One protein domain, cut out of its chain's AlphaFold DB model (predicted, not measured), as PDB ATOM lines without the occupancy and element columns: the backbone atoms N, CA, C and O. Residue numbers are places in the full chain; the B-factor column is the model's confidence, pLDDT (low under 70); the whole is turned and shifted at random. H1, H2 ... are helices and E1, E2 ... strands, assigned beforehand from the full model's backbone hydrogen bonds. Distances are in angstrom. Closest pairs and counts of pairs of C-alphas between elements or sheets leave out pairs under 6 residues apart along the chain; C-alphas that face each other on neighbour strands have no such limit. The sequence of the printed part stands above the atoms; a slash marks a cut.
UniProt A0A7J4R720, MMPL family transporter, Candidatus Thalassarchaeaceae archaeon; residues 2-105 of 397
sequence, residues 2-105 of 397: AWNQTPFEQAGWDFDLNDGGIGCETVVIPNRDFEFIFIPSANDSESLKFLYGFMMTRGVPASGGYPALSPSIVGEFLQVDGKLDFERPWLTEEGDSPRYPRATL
ATOM      1  N   ALA A   2     -26.731 -31.294 -23.442       85.75
ATOM      2  CA  ALA A   2     -26.563 -29.898 -22.982       85.75
ATOM      3  C   ALA A   2     -27.844 -29.037 -22.935       85.75
ATOM      4  O   ALA A   2     -27.973 -28.149 -22.097       85.75
ATOM      5  N   TRP A   3     -28.786 -29.290 -23.851       85.19
ATOM      6  CA  TRP A   3     -30.048 -28.548 -23.948       85.19
ATOM      7  C   TRP A   3     -31.175 -29.109 -23.065       85.19
ATOM      8  O   TRP A   3     -32.060 -28.366 -22.649       85.19
ATOM      9  N   ASN A   4     -31.176 -30.424 -22.836       88.50
ATOM     10  CA  ASN A   4     -32.170 -31.144 -22.041       88.50
ATOM     11  C   ASN A   4     -31.526 -32.433 -21.506       88.50
ATOM     12  O   ASN A   4     -31.152 -33.307 -22.301       88.50
ATOM     13  N   GLN A   5     -31.375 -32.503 -20.185       90.69
ATOM     14  CA  GLN A   5     -30.678 -33.570 -19.462       90.69
ATOM     15  C   GLN A   5     -31.634 -34.687 -19.019       90.69
ATOM     16  O   GLN A   5     -31.285 -35.862 -19.111       90.69
ATOM     17  N   THR A   6     -32.884 -34.342 -18.688       91.06
ATOM     18  CA  THR A   6     -33.883 -35.247 -18.094       91.06
ATOM     19  C   THR A   6     -34.053 -36.596 -18.802       91.06
ATOM     20  O   THR A   6     -34.097 -37.613 -18.113       91.06
ATOM     21  N   PRO A   7     -34.125 -36.685 -20.148       91.56
ATOM     22  CA  PRO A   7     -34.278 -37.981 -20.809       91.56
ATOM     23  C   PRO A   7     -33.120 -38.943 -20.531       91.56
ATOM     24  O   PRO A   7     -33.351 -40.148 -20.469       91.56
ATOM     25  N   PHE A   8     -31.904 -38.407 -20.383       93.88
ATOM     26  CA  PHE A   8     -30.667 -39.158 -20.169       93.88
ATOM     27  C   PHE A   8     -30.497 -39.549 -18.695       93.88
ATOM     28  O   PHE A   8     -30.130 -40.685 -18.426       93.88
ATOM     29  N   GLU A   9     -30.877 -38.674 -17.758       93.19
ATOM     30  CA  GLU A   9     -30.952 -38.997 -16.318       93.19
ATOM     31  C   GLU A   9     -31.929 -40.147 -16.061       93.19
ATOM     32  O   GLU A   9     -31.615 -41.120 -15.383       93.19
ATOM     33  N   GLN A  10     -33.107 -40.088 -16.691       92.56
ATOM     34  CA  GLN A  10     -34.094 -41.172 -16.652       92.56
ATOM     35  C   GLN A  10     -33.604 -42.463 -17.315       92.56
ATOM     36  O   GLN A  10     -34.295 -43.470 -17.238       92.56
ATOM     37  N   ALA A  11     -32.505 -42.415 -18.061       92.88
ATOM     38  CA  ALA A  11     -31.869 -43.577 -18.662       92.88
ATOM     39  C   ALA A  11     -30.610 -43.992 -17.887       92.88
ATOM     40  O   ALA A  11     -29.798 -44.723 -18.437       92.88
ATOM     41  N   GLY A  12     -30.423 -43.492 -16.661       91.31
ATOM     42  CA  GLY A  12     -29.334 -43.882 -15.768       91.31
ATOM     43  C   GLY A  12     -28.037 -43.082 -15.906       91.31
ATOM     44  O   GLY A  12     -27.050 -43.486 -15.303       91.31
ATOM     45  N   TRP A  13     -28.015 -41.983 -16.671       94.56
ATOM     46  CA  TRP A  13     -26.835 -41.114 -16.775       94.56
ATOM     47  C   TRP A  13     -26.759 -40.101 -15.631       94.56
ATOM     48  O   TRP A  13     -27.723 -39.373 -15.392       94.56
ATOM     49  N   ASP A  14     -25.597 -39.990 -14.993       93.94
ATOM     50  CA  ASP A  14     -25.323 -38.990 -13.957       93.94
ATOM     51  C   ASP A  14     -24.394 -37.888 -14.495       93.94
ATOM     52  O   ASP A  14     -23.235 -38.137 -14.826       93.94
ATOM     53  N   PHE A  15     -24.904 -36.658 -14.605       93.00
ATOM     54  CA  PHE A  15     -24.156 -35.514 -15.139       93.00
ATOM     55  C   PHE A  15     -23.161 -34.897 -14.145       93.00
ATOM     56  O   PHE A  15     -22.317 -34.107 -14.582       93.00
ATOM     57  N   ASP A  16     -23.246 -35.250 -12.857       90.81
ATOM     58  CA  ASP A  16     -22.375 -34.745 -11.789       90.81
ATOM     59  C   ASP A  16     -21.144 -35.643 -11.575       90.81
ATOM     60  O   ASP A  16     -20.131 -35.206 -11.013       90.81
ATOM     61  N   LEU A  17     -21.208 -36.895 -12.036       92.75
ATOM     62  CA  LEU A  17     -20.111 -37.854 -11.955       92.75
ATOM     63  C   LEU A  17     -19.200 -37.779 -13.183       92.75
ATOM     64  O   LEU A  17     -19.642 -37.728 -14.329       92.75
ATOM     65  N   ASN A  18     -17.890 -37.850 -12.943       91.44
ATOM     66  CA  ASN A  18     -16.874 -37.824 -14.000       91.44
ATOM     67  C   ASN A  18     -16.876 -39.076 -14.894       91.44
ATOM     68  O   ASN A  18     -16.205 -39.077 -15.925       91.44
ATOM     69  N   ASP A  19     -17.602 -40.120 -14.503       91.62
ATOM     70  CA  ASP A  19     -17.744 -41.384 -15.221       91.62
ATOM     71  C   ASP A  19     -19.180 -41.650 -15.706       91.62
ATOM     72  O   ASP A  19     -19.497 -42.768 -16.130       91.62
ATOM     73  N   GLY A  20     -20.064 -40.648 -15.603       89.06
ATOM     74  CA  GLY A  20     -21.467 -40.750 -16.003       89.06
ATOM     75  C   GLY A  20     -22.314 -41.695 -15.143       89.06
ATOM     76  O   GLY A  20     -23.460 -41.964 -15.506       89.06
ATOM     77  N   GLY A  21     -21.765 -42.246 -14.049       90.06
ATOM     78  CA  GLY A  21     -22.396 -43.295 -13.242       90.06
ATOM     79  C   GLY A  21     -22.274 -44.711 -13.822       90.06
ATOM     80  O   GLY A  21     -22.813 -45.656 -13.241       90.06
ATOM     81  N   ILE A  22     -21.566 -44.877 -14.948       89.62
ATOM     82  CA  ILE A  22     -21.441 -46.159 -15.668       89.62
ATOM     83  C   ILE A  22     -19.988 -46.564 -15.966       89.62
ATOM     84  O   ILE A  22     -19.762 -47.575 -16.625       89.62
ATOM     85  N   GLY A  23     -19.000 -45.811 -15.469       89.38
ATOM     86  CA  GLY A  23     -17.577 -46.128 -15.642       89.38
ATOM     87  C   GLY A  23     -16.993 -45.731 -17.001       89.38
ATOM     88  O   GLY A  23     -16.020 -46.340 -17.439       89.38
ATOM     89  N   CYS A  24     -17.582 -44.746 -17.680       89.06
ATOM     90  CA  CYS A  24     -17.192 -44.333 -19.030       89.06
ATOM     91  C   CYS A  24     -16.351 -43.042 -19.046       89.06
ATOM     92  O   CYS A  24     -16.387 -42.259 -18.097       89.06
ATOM     93  N   GLU A  25     -15.602 -42.781 -20.119       93.62
ATOM     94  CA  GLU A  25     -14.866 -41.513 -20.260       93.62
ATOM     95  C   GLU A  25     -15.820 -40.363 -20.618       93.62
ATOM     96  O   GLU A  25     -16.651 -40.485 -21.518       93.62
ATOM     97  N   THR A  26     -15.685 -39.209 -19.962       93.50
ATOM     98  CA  THR A  26     -16.576 -38.064 -20.189       93.50
ATOM     99  C   THR A  26     -15.856 -36.829 -20.720       93.50
ATOM    100  O   THR A  26     -14.667 -36.601 -20.492       93.50
ATOM    101  N   VAL A  27     -16.606 -35.995 -21.440       93.62
ATOM    102  CA  VAL A  27     -16.193 -34.661 -21.875       93.62
ATOM    103  C   VAL A  27     -16.979 -33.627 -21.079       93.62
ATOM    104  O   VAL A  27     -18.189 -33.752 -20.902       93.62
ATOM    105  N   VAL A  28     -16.293 -32.583 -20.620       94.12
ATOM    106  CA  VAL A  28     -16.917 -31.494 -19.863       94.12
ATOM    107  C   VAL A  28     -17.387 -30.408 -20.816       94.12
ATOM    108  O   VAL A  28     -16.584 -29.841 -21.563       94.12
ATOM    109  N   ILE A  29     -18.676 -30.079 -20.768       91.81
ATOM    110  CA  ILE A  29     -19.252 -28.983 -21.557       91.81
ATOM    111  C   ILE A  29     -20.178 -28.113 -20.700       91.81
ATOM    112  O   ILE A  29     -20.780 -28.617 -19.754       91.81
ATOM    113  N   PRO A  30     -20.331 -26.814 -21.009       92.06
ATOM    114  CA  PRO A  30     -21.356 -25.998 -20.376       92.06
ATOM    115  C   PRO A  30     -22.753 -26.394 -20.880       92.06
ATOM    116  O   PRO A  30     -22.967 -26.580 -22.083       92.06
ATOM    117  N   ASN A  31     -23.715 -26.502 -19.966       88.75
ATOM    118  CA  ASN A  31     -25.130 -26.675 -20.279       88.75
ATOM    119  C   ASN A  31     -25.796 -25.324 -20.632       88.75
ATOM    120  O   ASN A  31     -25.149 -24.274 -20.681       88.75
ATOM    121  N   ARG A  32     -27.111 -25.340 -20.888       86.06
ATOM    122  CA  ARG A  32     -27.890 -24.132 -21.217       86.06
ATOM    123  C   ARG A  32     -27.861 -23.049 -20.124       86.06
ATOM    124  O   ARG A  32     -27.982 -21.872 -20.461       86.06
ATOM    125  N   ASP A  33     -27.688 -23.441 -18.867       89.12
ATOM    126  CA  ASP A  33     -27.629 -22.557 -17.698       89.12
ATOM    127  C   ASP A  33     -26.182 -22.166 -17.326       89.12
ATOM    128  O   ASP A  33     -25.953 -21.517 -16.308       89.12
ATOM    129  N   PHE A  34     -25.211 -22.489 -18.195       88.81
ATOM    130  CA  PHE A  34     -23.770 -22.254 -18.031       88.81
ATOM    131  C   PHE A  34     -23.097 -23.043 -16.895       88.81
ATOM    132  O   PHE A  34     -21.977 -22.713 -16.499       88.81
ATOM    133  N   GLU A  35     -23.724 -24.112 -16.414       91.50
ATOM    134  CA  GLU A  35     -23.101 -25.065 -15.493       91.50
ATOM    135  C   GLU A  35     -22.336 -26.136 -16.277       91.50
ATOM    136  O   GLU A  35     -22.778 -26.584 -17.338       91.50
ATOM    137  N   PHE A  36     -21.164 -26.536 -15.784       92.31
ATOM    138  CA  PHE A  36     -20.359 -27.574 -16.424       92.31
ATOM    139  C   PHE A  36     -20.904 -28.956 -16.077       92.31
ATOM    140  O   PHE A  36     -20.997 -29.298 -14.904       92.31
ATOM    141  N   ILE A  37     -21.217 -29.739 -17.108       93.31
ATOM    142  CA  ILE A  37     -21.749 -31.099 -16.995       93.31
ATOM    143  C   ILE A  37     -20.819 -32.103 -17.680       93.31
ATOM    144  O   ILE A  37     -20.139 -31.760 -18.658       93.31
ATOM    145  N   PHE A  38     -20.826 -33.346 -17.200       94.75
ATOM    146  CA  PHE A  38     -20.109 -34.464 -17.813       94.75
ATOM    147  C   PHE A  38     -21.005 -35.193 -18.826       94.75
ATOM    148  O   PHE A  38     -22.091 -35.673 -18.494       94.75
ATOM    149  N   ILE A  39     -20.566 -35.270 -20.085       93.94
ATOM    150  CA  ILE A  39     -21.269 -35.988 -21.164       93.94
ATOM    151  C   ILE A  39     -20.421 -37.156 -21.692       93.94
ATOM    152  O   ILE A  39     -19.198 -37.076 -21.595       93.94
ATOM    153  N   PRO A  40     -21.014 -38.207 -22.289       94.31
ATOM    154  CA  PRO A  40     -20.251 -39.349 -22.786       94.31
ATOM    155  C   PRO A  40     -19.281 -38.952 -23.906       94.31
ATOM    156  O   PRO A  40     -19.634 -38.179 -24.804       94.31
ATOM    157  N   SER A  41     -18.068 -39.506 -23.865       93.50
ATOM    158  CA  SER A  41     -17.044 -39.336 -24.899       93.50
ATOM    159  C   SER A  41     -17.359 -40.189 -26.130       93.50
ATOM    160  O   SER A  41     -17.695 -41.362 -26.026       93.50
ATOM    161  N   ALA A  42     -17.198 -39.634 -27.333       89.25
ATOM    162  CA  ALA A  42     -17.328 -40.413 -28.571       89.25
ATOM    163  C   ALA A  42     -16.116 -41.328 -28.843       89.25
ATOM    164  O   ALA A  42     -16.162 -42.130 -29.773       89.25
ATOM    165  N   ASN A  43     -15.044 -41.195 -28.055       89.00
ATOM    166  CA  ASN A  43     -13.813 -41.976 -28.194       89.00
ATOM    167  C   ASN A  43     -13.761 -43.188 -27.250       89.00
ATOM    168  O   ASN A  43     -12.800 -43.952 -27.306       89.00
ATOM    169  N   ASP A  44     -14.770 -43.364 -26.398       90.06
ATOM    170  CA  ASP A  44     -14.827 -44.425 -25.398       90.06
ATOM    171  C   ASP A  44     -15.940 -45.433 -25.710       90.06
ATOM    172  O   ASP A  44     -17.077 -45.077 -26.029       90.06
ATOM    173  N   SER A  45     -15.613 -46.722 -25.615       86.19
ATOM    174  CA  SER A  45     -16.529 -47.799 -26.000       86.19
ATOM    175  C   SER A  45     -17.727 -47.931 -25.055       86.19
ATOM    176  O   SER A  45     -18.834 -48.196 -25.524       86.19
ATOM    177  N   GLU A  46     -17.547 -47.694 -23.750       89.69
ATOM    178  CA  GLU A  46     -18.640 -47.744 -22.768       89.69
ATOM    179  C   GLU A  46     -19.605 -46.568 -22.962       89.69
ATOM    180  O   GLU A  46     -20.826 -46.748 -23.014       89.69
ATOM    181  N   SER A  47     -19.060 -45.376 -23.208       92.19
ATOM    182  CA  SER A  47     -19.833 -44.195 -23.606       92.19
ATOM    183  C   SER A  47     -20.664 -44.439 -24.870       92.19
ATOM    184  O   SER A  47     -21.841 -44.069 -24.939       92.19
ATOM    185  N   LEU A  48     -20.079 -45.094 -25.878       91.69
ATOM    186  CA  LEU A  48     -20.774 -45.433 -27.120       91.69
ATOM    187  C   LEU A  48     -21.898 -46.452 -26.905       91.69
ATOM    188  O   LEU A  48     -22.973 -46.280 -27.485       91.69
ATOM    189  N   LYS A  49     -21.708 -47.465 -26.049       92.19
ATOM    190  CA  LYS A  49     -22.778 -48.414 -25.683       92.19
ATOM    191  C   LYS A  49     -23.970 -47.686 -25.073       92.19
ATOM    192  O   LYS A  49     -25.103 -47.932 -25.488       92.19
ATOM    193  N   PHE A  50     -23.728 -46.746 -24.157       94.88
ATOM    194  CA  PHE A  50     -24.794 -45.912 -23.601       94.88
ATOM    195  C   PHE A  50     -25.513 -45.110 -24.691       94.88
ATOM    196  O   PHE A  50     -26.739 -45.160 -24.785       94.88
ATOM    197  N   LEU A  51     -24.770 -44.400 -25.547       94.56
ATOM    198  CA  LEU A  51     -25.351 -43.561 -26.599       94.56
ATOM    199  C   LEU A  51     -26.178 -44.373 -27.605       94.56
ATOM    200  O   LEU A  51     -27.317 -44.006 -27.905       94.56
ATOM    201  N   TYR A  52     -25.635 -45.478 -28.119       93.94
ATOM    202  CA  TYR A  52     -26.342 -46.344 -29.061       93.94
ATOM    203  C   TYR A  52     -27.545 -47.015 -28.408       93.94
ATOM    204  O   TYR A  52     -28.632 -47.009 -28.987       93.94
ATOM    205  N   GLY A  53     -27.388 -47.528 -27.190       94.69
ATOM    206  CA  GLY A  53     -28.483 -48.109 -26.430       94.69
ATOM    207  C   GLY A  53     -29.614 -47.116 -26.161       94.69
ATOM    208  O   GLY A  53     -30.793 -47.432 -26.343       94.69
ATOM    209  N   PHE A  54     -29.261 -45.880 -25.808       95.50
ATOM    210  CA  PHE A  54     -30.215 -44.804 -25.572       95.50
ATOM    211  C   PHE A  54     -31.005 -44.491 -26.844       95.50
ATOM    212  O   PHE A  54     -32.236 -44.448 -26.827       95.50
ATOM    213  N   MET A  55     -30.315 -44.322 -27.976       94.69
ATOM    214  CA  MET A  55     -30.973 -44.032 -29.252       94.69
ATOM    215  C   MET A  55     -31.867 -45.187 -29.723       94.69
ATOM    216  O   MET A  55     -32.935 -44.944 -30.283       94.69
ATOM    217  N   MET A  56     -31.472 -46.434 -29.465       94.00
ATOM    218  CA  MET A  56     -32.241 -47.626 -29.840       94.00
ATOM    219  C   MET A  56     -33.484 -47.851 -28.974       94.00
ATOM    220  O   MET A  56     -34.454 -48.441 -29.446       94.00
ATOM    221  N   THR A  57     -33.490 -47.377 -27.727       94.31
ATOM    222  CA  THR A  57     -34.634 -47.524 -26.809       94.31
ATOM    223  C   THR A  57     -35.560 -46.307 -26.823       94.31
ATOM    224  O   THR A  57     -36.782 -46.459 -26.793       94.31
ATOM    225  N   ARG A  58     -35.002 -45.092 -26.899       94.50
ATOM    226  CA  ARG A  58     -35.728 -43.819 -26.716       94.50
ATOM    227  C   ARG A  58     -35.694 -42.896 -27.937       94.50
ATOM    228  O   ARG A  58     -36.442 -41.920 -27.977       94.50
ATOM    229  N   GLY A  59     -34.896 -43.218 -28.955       93.06
ATOM    230  CA  GLY A  59     -34.732 -42.389 -30.146       93.06
ATOM    231  C   GLY A  59     -33.758 -41.232 -29.926       93.06
ATOM    232  O   GLY A  59     -33.044 -41.170 -28.923       93.06
ATOM    233  N   VAL A  60     -33.720 -40.292 -30.870       92.31
ATOM    234  CA  VAL A  60     -32.885 -39.086 -30.755       92.31
ATOM    235  C   VAL A  60     -33.759 -37.934 -30.258       92.31
ATOM    236  O   VAL A  60     -34.715 -37.573 -30.949       92.31
ATOM    237  N   PRO A  61     -33.475 -37.329 -29.092       90.69
ATOM    238  CA  PRO A  61     -34.274 -36.228 -28.571       90.69
ATOM    239  C   PRO A  61     -34.187 -34.991 -29.468       90.69
ATOM    240  O   PRO A  61     -33.154 -34.723 -30.078       90.69
ATOM    241  N   ALA A  62     -35.255 -34.191 -29.488       88.50
ATOM    242  CA  ALA A  62     -35.245 -32.895 -30.158       88.50
ATOM    243  C   ALA A  62     -34.165 -31.976 -29.557       88.50
ATOM    244  O   ALA A  62     -33.988 -31.913 -28.336       88.50
ATOM    245  N   SER A  63     -33.464 -31.234 -30.408       83.31
ATOM    246  CA  SER A  63     -32.401 -30.311 -29.997       83.31
ATOM    247  C   SER A  63     -32.256 -29.191 -31.019       83.31
ATOM    248  O   SER A  63     -32.350 -29.451 -32.213       83.31
ATOM    249  N   GLY A  64     -32.026 -27.949 -30.581       71.56
ATOM    250  CA  GLY A  64     -31.579 -26.859 -31.465       71.56
ATOM    251  C   GLY A  64     -32.449 -26.585 -32.703       71.56
ATOM    252  O   GLY A  64     -31.914 -26.195 -33.735       71.56
ATOM    253  N   GLY A  65     -33.766 -26.809 -32.630       76.94
ATOM    254  CA  GLY A  65     -34.689 -26.641 -33.765       76.94
ATOM    255  C   GLY A  65     -34.892 -27.887 -34.637       76.94
ATOM    256  O   GLY A  65     -35.720 -27.857 -35.544       76.94
ATOM    257  N   TYR A  66     -34.205 -28.993 -34.341       81.06
ATOM    258  CA  TYR A  66     -34.417 -30.292 -34.979       81.06
ATOM    259  C   TYR A  66     -35.459 -31.119 -34.207       81.06
ATOM    260  O   TYR A  66     -35.404 -31.163 -32.971       81.06
ATOM    261  N   PRO A  67     -36.414 -31.770 -34.900       88.44
ATOM    262  CA  PRO A  67     -37.411 -32.626 -34.263       88.44
ATOM    263  C   PRO A  67     -36.776 -33.902 -33.698       88.44
ATOM    264  O   PRO A  67     -35.687 -34.304 -34.102       88.44
ATOM    265  N   ALA A  68     -37.479 -34.554 -32.771       91.00
ATOM    266  CA  ALA A  68     -37.061 -35.851 -32.258       91.00
ATOM    267  C   ALA A  68     -37.176 -36.936 -33.344       91.00
ATOM    268  O   ALA A  68     -38.096 -36.903 -34.166       91.00
ATOM    269  N   LEU A  69     -36.271 -37.914 -33.317       91.56
ATOM    270  CA  LEU A  69     -36.318 -39.105 -34.165       91.56
ATOM    271  C   LEU A  69     -36.789 -40.301 -33.343       91.56
ATOM    272  O   LEU A  69     -36.328 -40.502 -32.222       91.56
ATOM    273  N   SER A  70     -37.685 -41.112 -33.906       94.44
ATOM    274  CA  SER A  70     -38.170 -42.321 -33.242       94.44
ATOM    275  C   SER A  70     -37.099 -43.422 -33.212       94.44
ATOM    276  O   SER A  70     -36.276 -43.501 -34.130       94.44
ATOM    277  N   PRO A  71     -37.154 -44.341 -32.229       92.62
ATOM    278  CA  PRO A  71     -36.297 -45.529 -32.201       92.62
ATOM    279  C   PRO A  71     -36.358 -46.353 -33.492       92.62
ATOM    280  O   PRO A  71     -35.351 -46.888 -33.934       92.62
ATOM    281  N   SER A  72     -37.527 -46.407 -34.144       91.56
ATOM    282  CA  SER A  72     -37.699 -47.118 -35.414       91.56
ATOM    283  C   SER A  72     -36.817 -46.563 -36.532       91.56
ATOM    284  O   SER A  72     -36.315 -47.339 -37.330       91.56
ATOM    285  N   ILE A  73     -36.589 -45.245 -36.577       89.12
ATOM    286  CA  ILE A  73     -35.684 -44.636 -37.559       89.12
ATOM    287  C   ILE A  73     -34.240 -45.025 -37.242       89.12
ATOM    288  O   ILE A  73     -33.495 -45.348 -38.155       89.12
ATOM    289  N   VAL A  74     -33.846 -45.031 -35.965       89.81
ATOM    290  CA  VAL A  74     -32.498 -45.450 -35.538       89.81
ATOM    291  C   VAL A  74     -32.254 -46.929 -35.866       89.81
ATOM    292  O   VAL A  74     -31.181 -47.271 -36.362       89.81
ATOM    293  N   GLY A  75     -33.268 -47.779 -35.678       89.56
ATOM    294  CA  GLY A  75     -33.224 -49.213 -35.975       89.56
ATOM    295  C   GLY A  75     -33.009 -49.565 -37.454       89.56
ATOM    296  O   GLY A  75     -32.586 -50.678 -37.761       89.56
ATOM    297  N   GLU A  76     -33.230 -48.620 -38.373       87.38
ATOM    298  CA  GLU A  76     -32.849 -48.777 -39.786       87.38
ATOM    299  C   GLU A  76     -31.324 -48.719 -39.991       87.38
ATOM    300  O   GLU A  76     -30.809 -49.218 -40.996       87.38
ATOM    301  N   PHE A  77     -30.588 -48.107 -39.058       86.81
ATOM    302  CA  PHE A  77     -29.143 -47.883 -39.156       86.81
ATOM    303  C   PHE A  77     -28.339 -48.749 -38.196       86.81
ATOM    304  O   PHE A  77     -27.262 -49.206 -38.567       86.81
ATOM    305  N   LEU A  78     -28.840 -48.979 -36.985       90.81
ATOM    306  CA  LEU A  78     -28.165 -49.731 -35.932       90.81
ATOM    307  C   LEU A  78     -29.007 -50.946 -35.553       90.81
ATOM    308  O   LEU A  78     -30.205 -50.827 -35.312       90.81
ATOM    309  N   GLN A  79     -28.379 -52.116 -35.478       91.56
ATOM    310  CA  GLN A  79     -29.009 -53.326 -34.952       91.56
ATOM    311  C   GLN A  79     -28.192 -53.849 -33.784       91.56
ATOM    312  O   GLN A  79     -26.964 -53.848 -33.833       91.56
ATOM    313  N   VAL A  80     -28.897 -54.295 -32.750       92.31
ATOM    314  CA  VAL A  80     -28.334 -54.883 -31.537       92.31
ATOM    315  C   VAL A  80     -28.702 -56.361 -31.484       92.31
ATOM    316  O   VAL A  80     -29.787 -56.748 -31.921       92.31
ATOM    317  N   ASP A  81     -27.787 -57.182 -30.985       90.69
ATOM    318  CA  ASP A  81     -28.047 -58.580 -30.671       90.69
ATOM    319  C   ASP A  81     -28.748 -58.682 -29.307       90.69
ATOM    320  O   ASP A  81     -28.262 -58.153 -28.307       90.69
ATOM    321  N   GLY A  82     -29.917 -59.324 -29.272       89.12
ATOM    322  CA  GLY A  82     -30.772 -59.396 -28.084       89.12
ATOM    323  C   GLY A  82     -31.659 -58.164 -27.848       89.12
ATOM    324  O   GLY A  82     -31.971 -57.398 -28.763       89.12
ATOM    325  N   LYS A  83     -32.132 -58.005 -26.605       92.62
ATOM    326  CA  LYS A  83     -32.978 -56.880 -26.170       92.62
ATOM    327  C   LYS A  83     -32.230 -56.006 -25.174       92.62
ATOM    328  O   LYS A  83     -31.643 -56.522 -24.227       92.62
ATOM    329  N   LEU A  84     -32.284 -54.697 -25.389       94.69
ATOM    330  CA  LEU A  84     -31.697 -53.696 -24.500       94.69
ATOM    331  C   LEU A  84     -32.594 -53.440 -23.289       94.69
ATOM    332  O   LEU A  84     -33.815 -53.367 -23.433       94.69
ATOM    333  N   ASP A  85     -31.979 -53.244 -22.125       94.69
ATOM    334  CA  ASP A  85     -32.668 -52.766 -20.927       94.69
ATOM    335  C   ASP A  85     -33.059 -51.285 -21.125       94.69
ATOM    336  O   ASP A  85     -32.248 -50.446 -21.515       94.69
ATOM    337  N   PHE A  86     -34.332 -50.958 -20.897       94.00
ATOM    338  CA  PHE A  86     -34.866 -49.609 -21.112       94.00
ATOM    339  C   PHE A  86     -34.398 -48.585 -20.062       94.00
ATOM    340  O   PHE A  86     -34.311 -47.385 -20.357       94.00
ATOM    341  N   GLU A  87     -34.125 -49.044 -18.839       93.06
ATOM    342  CA  GLU A  87     -33.636 -48.215 -17.730       93.06
ATOM    343  C   GLU A  87     -32.107 -48.133 -17.737       93.06
ATOM    344  O   GLU A  87     -31.540 -47.125 -17.321       93.06
ATOM    345  N   ARG A  88     -31.441 -49.181 -18.239       93.31
ATOM    346  CA  ARG A  88     -29.978 -49.268 -18.355       93.31
ATOM    347  C   ARG A  88     -29.568 -49.576 -19.798       93.31
ATOM    348  O   ARG A  88     -29.139 -50.691 -20.085       93.31
ATOM    349  N   PRO A  89     -29.656 -48.603 -20.719       94.00
ATOM    350  CA  PRO A  89     -29.465 -48.830 -22.153       94.00
ATOM    351  C   PRO A  89     -28.078 -49.350 -22.553       94.00
ATOM    352  O   PRO A  89     -27.916 -49.828 -23.671       94.00
ATOM    353  N   TRP A  90     -27.074 -49.270 -21.679       93.56
ATOM    354  CA  TRP A  90     -25.745 -49.838 -21.919       93.56
ATOM    355  C   TRP A  90     -25.663 -51.347 -21.624       93.56
ATOM    356  O   TRP A  90     -24.590 -51.927 -21.781       93.56
ATOM    357  N   LEU A  91     -26.768 -51.984 -21.211       94.38
ATOM    358  CA  LEU A  91     -26.884 -53.415 -20.917       94.38
ATOM    359  C   LEU A  91     -28.049 -54.058 -21.683       94.38
ATOM    360  O   LEU A  91     -29.013 -53.400 -22.087       94.38
ATOM    361  N   THR A  92     -27.980 -55.375 -21.855       94.31
ATOM    362  CA  THR A  92     -29.127 -56.189 -22.278       94.31
ATOM    363  C   THR A  92     -30.077 -56.458 -21.105       94.31
ATOM    364  O   THR A  92     -29.704 -56.302 -19.941       94.31
ATOM    365  N   GLU A  93     -31.301 -56.920 -21.386       94.00
ATOM    366  CA  GLU A  93     -32.242 -57.388 -20.346       94.00
ATOM    367  C   GLU A  93     -31.644 -58.516 -19.471       94.00
ATOM    368  O   GLU A  93     -32.050 -58.691 -18.323       94.00
ATOM    369  N   GLU A  94     -30.658 -59.256 -19.992       91.88
ATOM    370  CA  GLU A  94     -29.933 -60.326 -19.289       91.88
ATOM    371  C   GLU A  94     -28.761 -59.797 -18.436       91.88
ATOM    372  O   GLU A  94     -28.218 -60.526 -17.607       91.88
ATOM    373  N   GLY A  95     -28.416 -58.511 -18.573       90.81
ATOM    374  CA  GLY A  95     -27.328 -57.852 -17.846       90.81
ATOM    375  C   GLY A  95     -25.964 -57.915 -18.537       90.81
ATOM    376  O   GLY A  95     -24.976 -57.478 -17.949       90.81
ATOM    377  N   ASP A  96     -25.903 -58.420 -19.768       91.44
ATOM    378  CA  ASP A  96     -24.678 -58.494 -20.562       91.44
ATOM    379  C   ASP A  96     -24.403 -57.190 -21.325       91.44
ATOM    380  O   ASP A  96     -25.289 -56.362 -21.547       91.44
ATOM    381  N   SER A  97     -23.157 -57.015 -21.777       89.50
ATOM    382  CA  SER A  97     -22.805 -55.925 -22.695       89.50
ATOM    383  C   SER A  97     -23.461 -56.130 -24.069       89.50
ATOM    384  O   SER A  97     -23.280 -57.194 -24.670       89.50
ATOM    385  N   PRO A  98     -24.158 -55.120 -24.620       91.69
ATOM    386  CA  PRO A  98     -24.805 -55.226 -25.917       91.69
ATOM    387  C   PRO A  98     -23.777 -55.324 -27.045       91.69
ATOM    388  O   PRO A  98     -22.742 -54.653 -27.039       91.69
ATOM    389  N   ARG A  99     -24.095 -56.146 -28.047       89.56
ATOM    390  CA  ARG A  99     -23.317 -56.280 -29.285       89.56
ATOM    391  C   ARG A  99     -24.101 -55.682 -30.439       89.56
ATOM    392  O   ARG A  99     -25.297 -55.924 -30.556       89.56
ATOM    393  N   TYR A 100     -23.424 -54.943 -31.310       89.44
ATOM    394  CA  TYR A 100     -24.050 -54.273 -32.450       89.44
ATOM    395  C   TYR A 100     -23.578 -54.911 -33.763       89.44
ATOM    396  O   TYR A 100     -22.640 -54.413 -34.382       89.44
ATOM    397  N   PRO A 101     -24.181 -56.036 -34.202       88.31
ATOM    398  CA  PRO A 101     -23.716 -56.788 -35.374       88.31
ATOM    399  C   PRO A 101     -23.887 -56.050 -36.706       88.31
ATOM    400  O   PRO A 101     -23.372 -56.509 -37.727       88.31
ATOM    401  N   ARG A 102     -24.633 -54.939 -36.735       88.38
ATOM    402  CA  ARG A 102     -24.829 -54.142 -37.945       88.38
ATOM    403  C   ARG A 102     -24.935 -52.659 -37.621       88.38
ATOM    404  O   ARG A 102     -25.816 -52.242 -36.871       88.38
ATOM    405  N   ALA A 103     -24.105 -51.877 -38.300       87.38
ATOM    406  CA  ALA A 103     -24.210 -50.430 -38.398       87.38
ATOM    407  C   ALA A 103     -24.205 -50.036 -39.882       87.38
ATOM    408  O   ALA A 103     -23.399 -50.542 -40.661       87.38
ATOM    409  N   THR A 104     -25.122 -49.163 -40.293       85.31
ATOM    410  CA  THR A 104     -25.236 -48.669 -41.671       85.31
ATOM    411  C   THR A 104     -24.989 -47.170 -41.683       85.31
ATOM    412  O   THR A 104     -25.706 -46.414 -41.029       85.31
ATOM    413  N   LEU A 105     -24.011 -46.729 -42.470       79.56
ATOM    414  CA  LEU A 105     -23.781 -45.315 -42.754       79.56
ATOM    415  C   LEU A 105     -24.481 -44.956 -44.066       79.56
ATOM    416  O   LEU A 105     -24.387 -45.693 -45.047       79.56
TER     417      LEU A 105
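Overview. This is residues 2 to 105 of the 397 residues of the protein "MMPL family transporter" of Candidatus Thalassarchaeaceae archaeon (UniProt A0A7J4R720). One helix, H2, lies in the middle of a small body, between two separate two-stranded hairpins, E1 with E2 on one side and E3 with E4 on the other, and long loops join much of the rest. The short helix H3 packs on residues 55 to 58 of H2, and the short helix H1 is near H2. The printed part has 104 residues, with three named helices and four named strands in the order H1 E1 E2 H2 H3 E3 E4; both two-stranded sheets, E1 - E2 and E3 - E4, are antiparallel. The class is mixed, helices and strands, with under half of the residues, 42, in named elements. The whole is compact, with a radius of gyration of the C-alphas of 13.5 A and spans of 38 by 31 by 23 A.

Along the chain. E1 is residues 26 to 30, 13.0 A long from first to last C-alpha, and begins at C-alpha 26 at (-16.576, -38.064, -20.189). E2 is residues 36 to 40, 13.4 A. H2, residues 45 to 58, is the longest helix at 19.6 A, from C-alpha 45 at (-16.529, -47.799, -26.000) to C-alpha 58 at (-35.728, -43.819, -26.716). H1 is residues 6 to 9, 5.1 A, and H3 is residues 71 to 75, 6.1 A. E3 is residues 78 to 81, 10.3 A, and E4 is residues 99 to 103, 10.9 A, ending at C-alpha 103 at (-24.210, -50.430, -38.398).

Arrangement. E1 and E2 form a hairpin, antiparallel at 143 degrees, with N 27 and O 39 at 2.8 A and N 37 and O 29 at 2.9 A, within hydrogen-bond range. The closest C-alphas of E2 and H2 are those of Pro 40 and Ser 47, 4.9 A apart. H1 is close to H2 but not clearly touching; their closest C-alphas, Phe 8 and Phe 54, are 7.8 A apart. H2 touches H3 with residues 55 to 58 alone, the closest C-alphas being those of Met 56 and Pro 71 at 5.1 A. The closest C-alphas of H2 and E3 are those of Met 56 and Leu 78, 7.6 A apart. E3 and E4 form a second hairpin, antiparallel at 151 degrees, with N 81 and O 99 at 2.8 A, within hydrogen-bond range. E1 and E3 are apart, and so are E2 and E4. In H2 and H3 every O i to N i+4 pair is within hydrogen-bond range; H1 is too short for such a pair.

Size, cuts and confidence. The C-alphas farthest apart, those of Phe 34 and Gly 82, are 39.1 A apart. The printed part has no cut. The links H1 to E1, H2 to H3 and E3 to E4 are long, with 16, 12 and 17 residues. The mean pLDDT of the printed part is 90.8, and no printed residue is under 70.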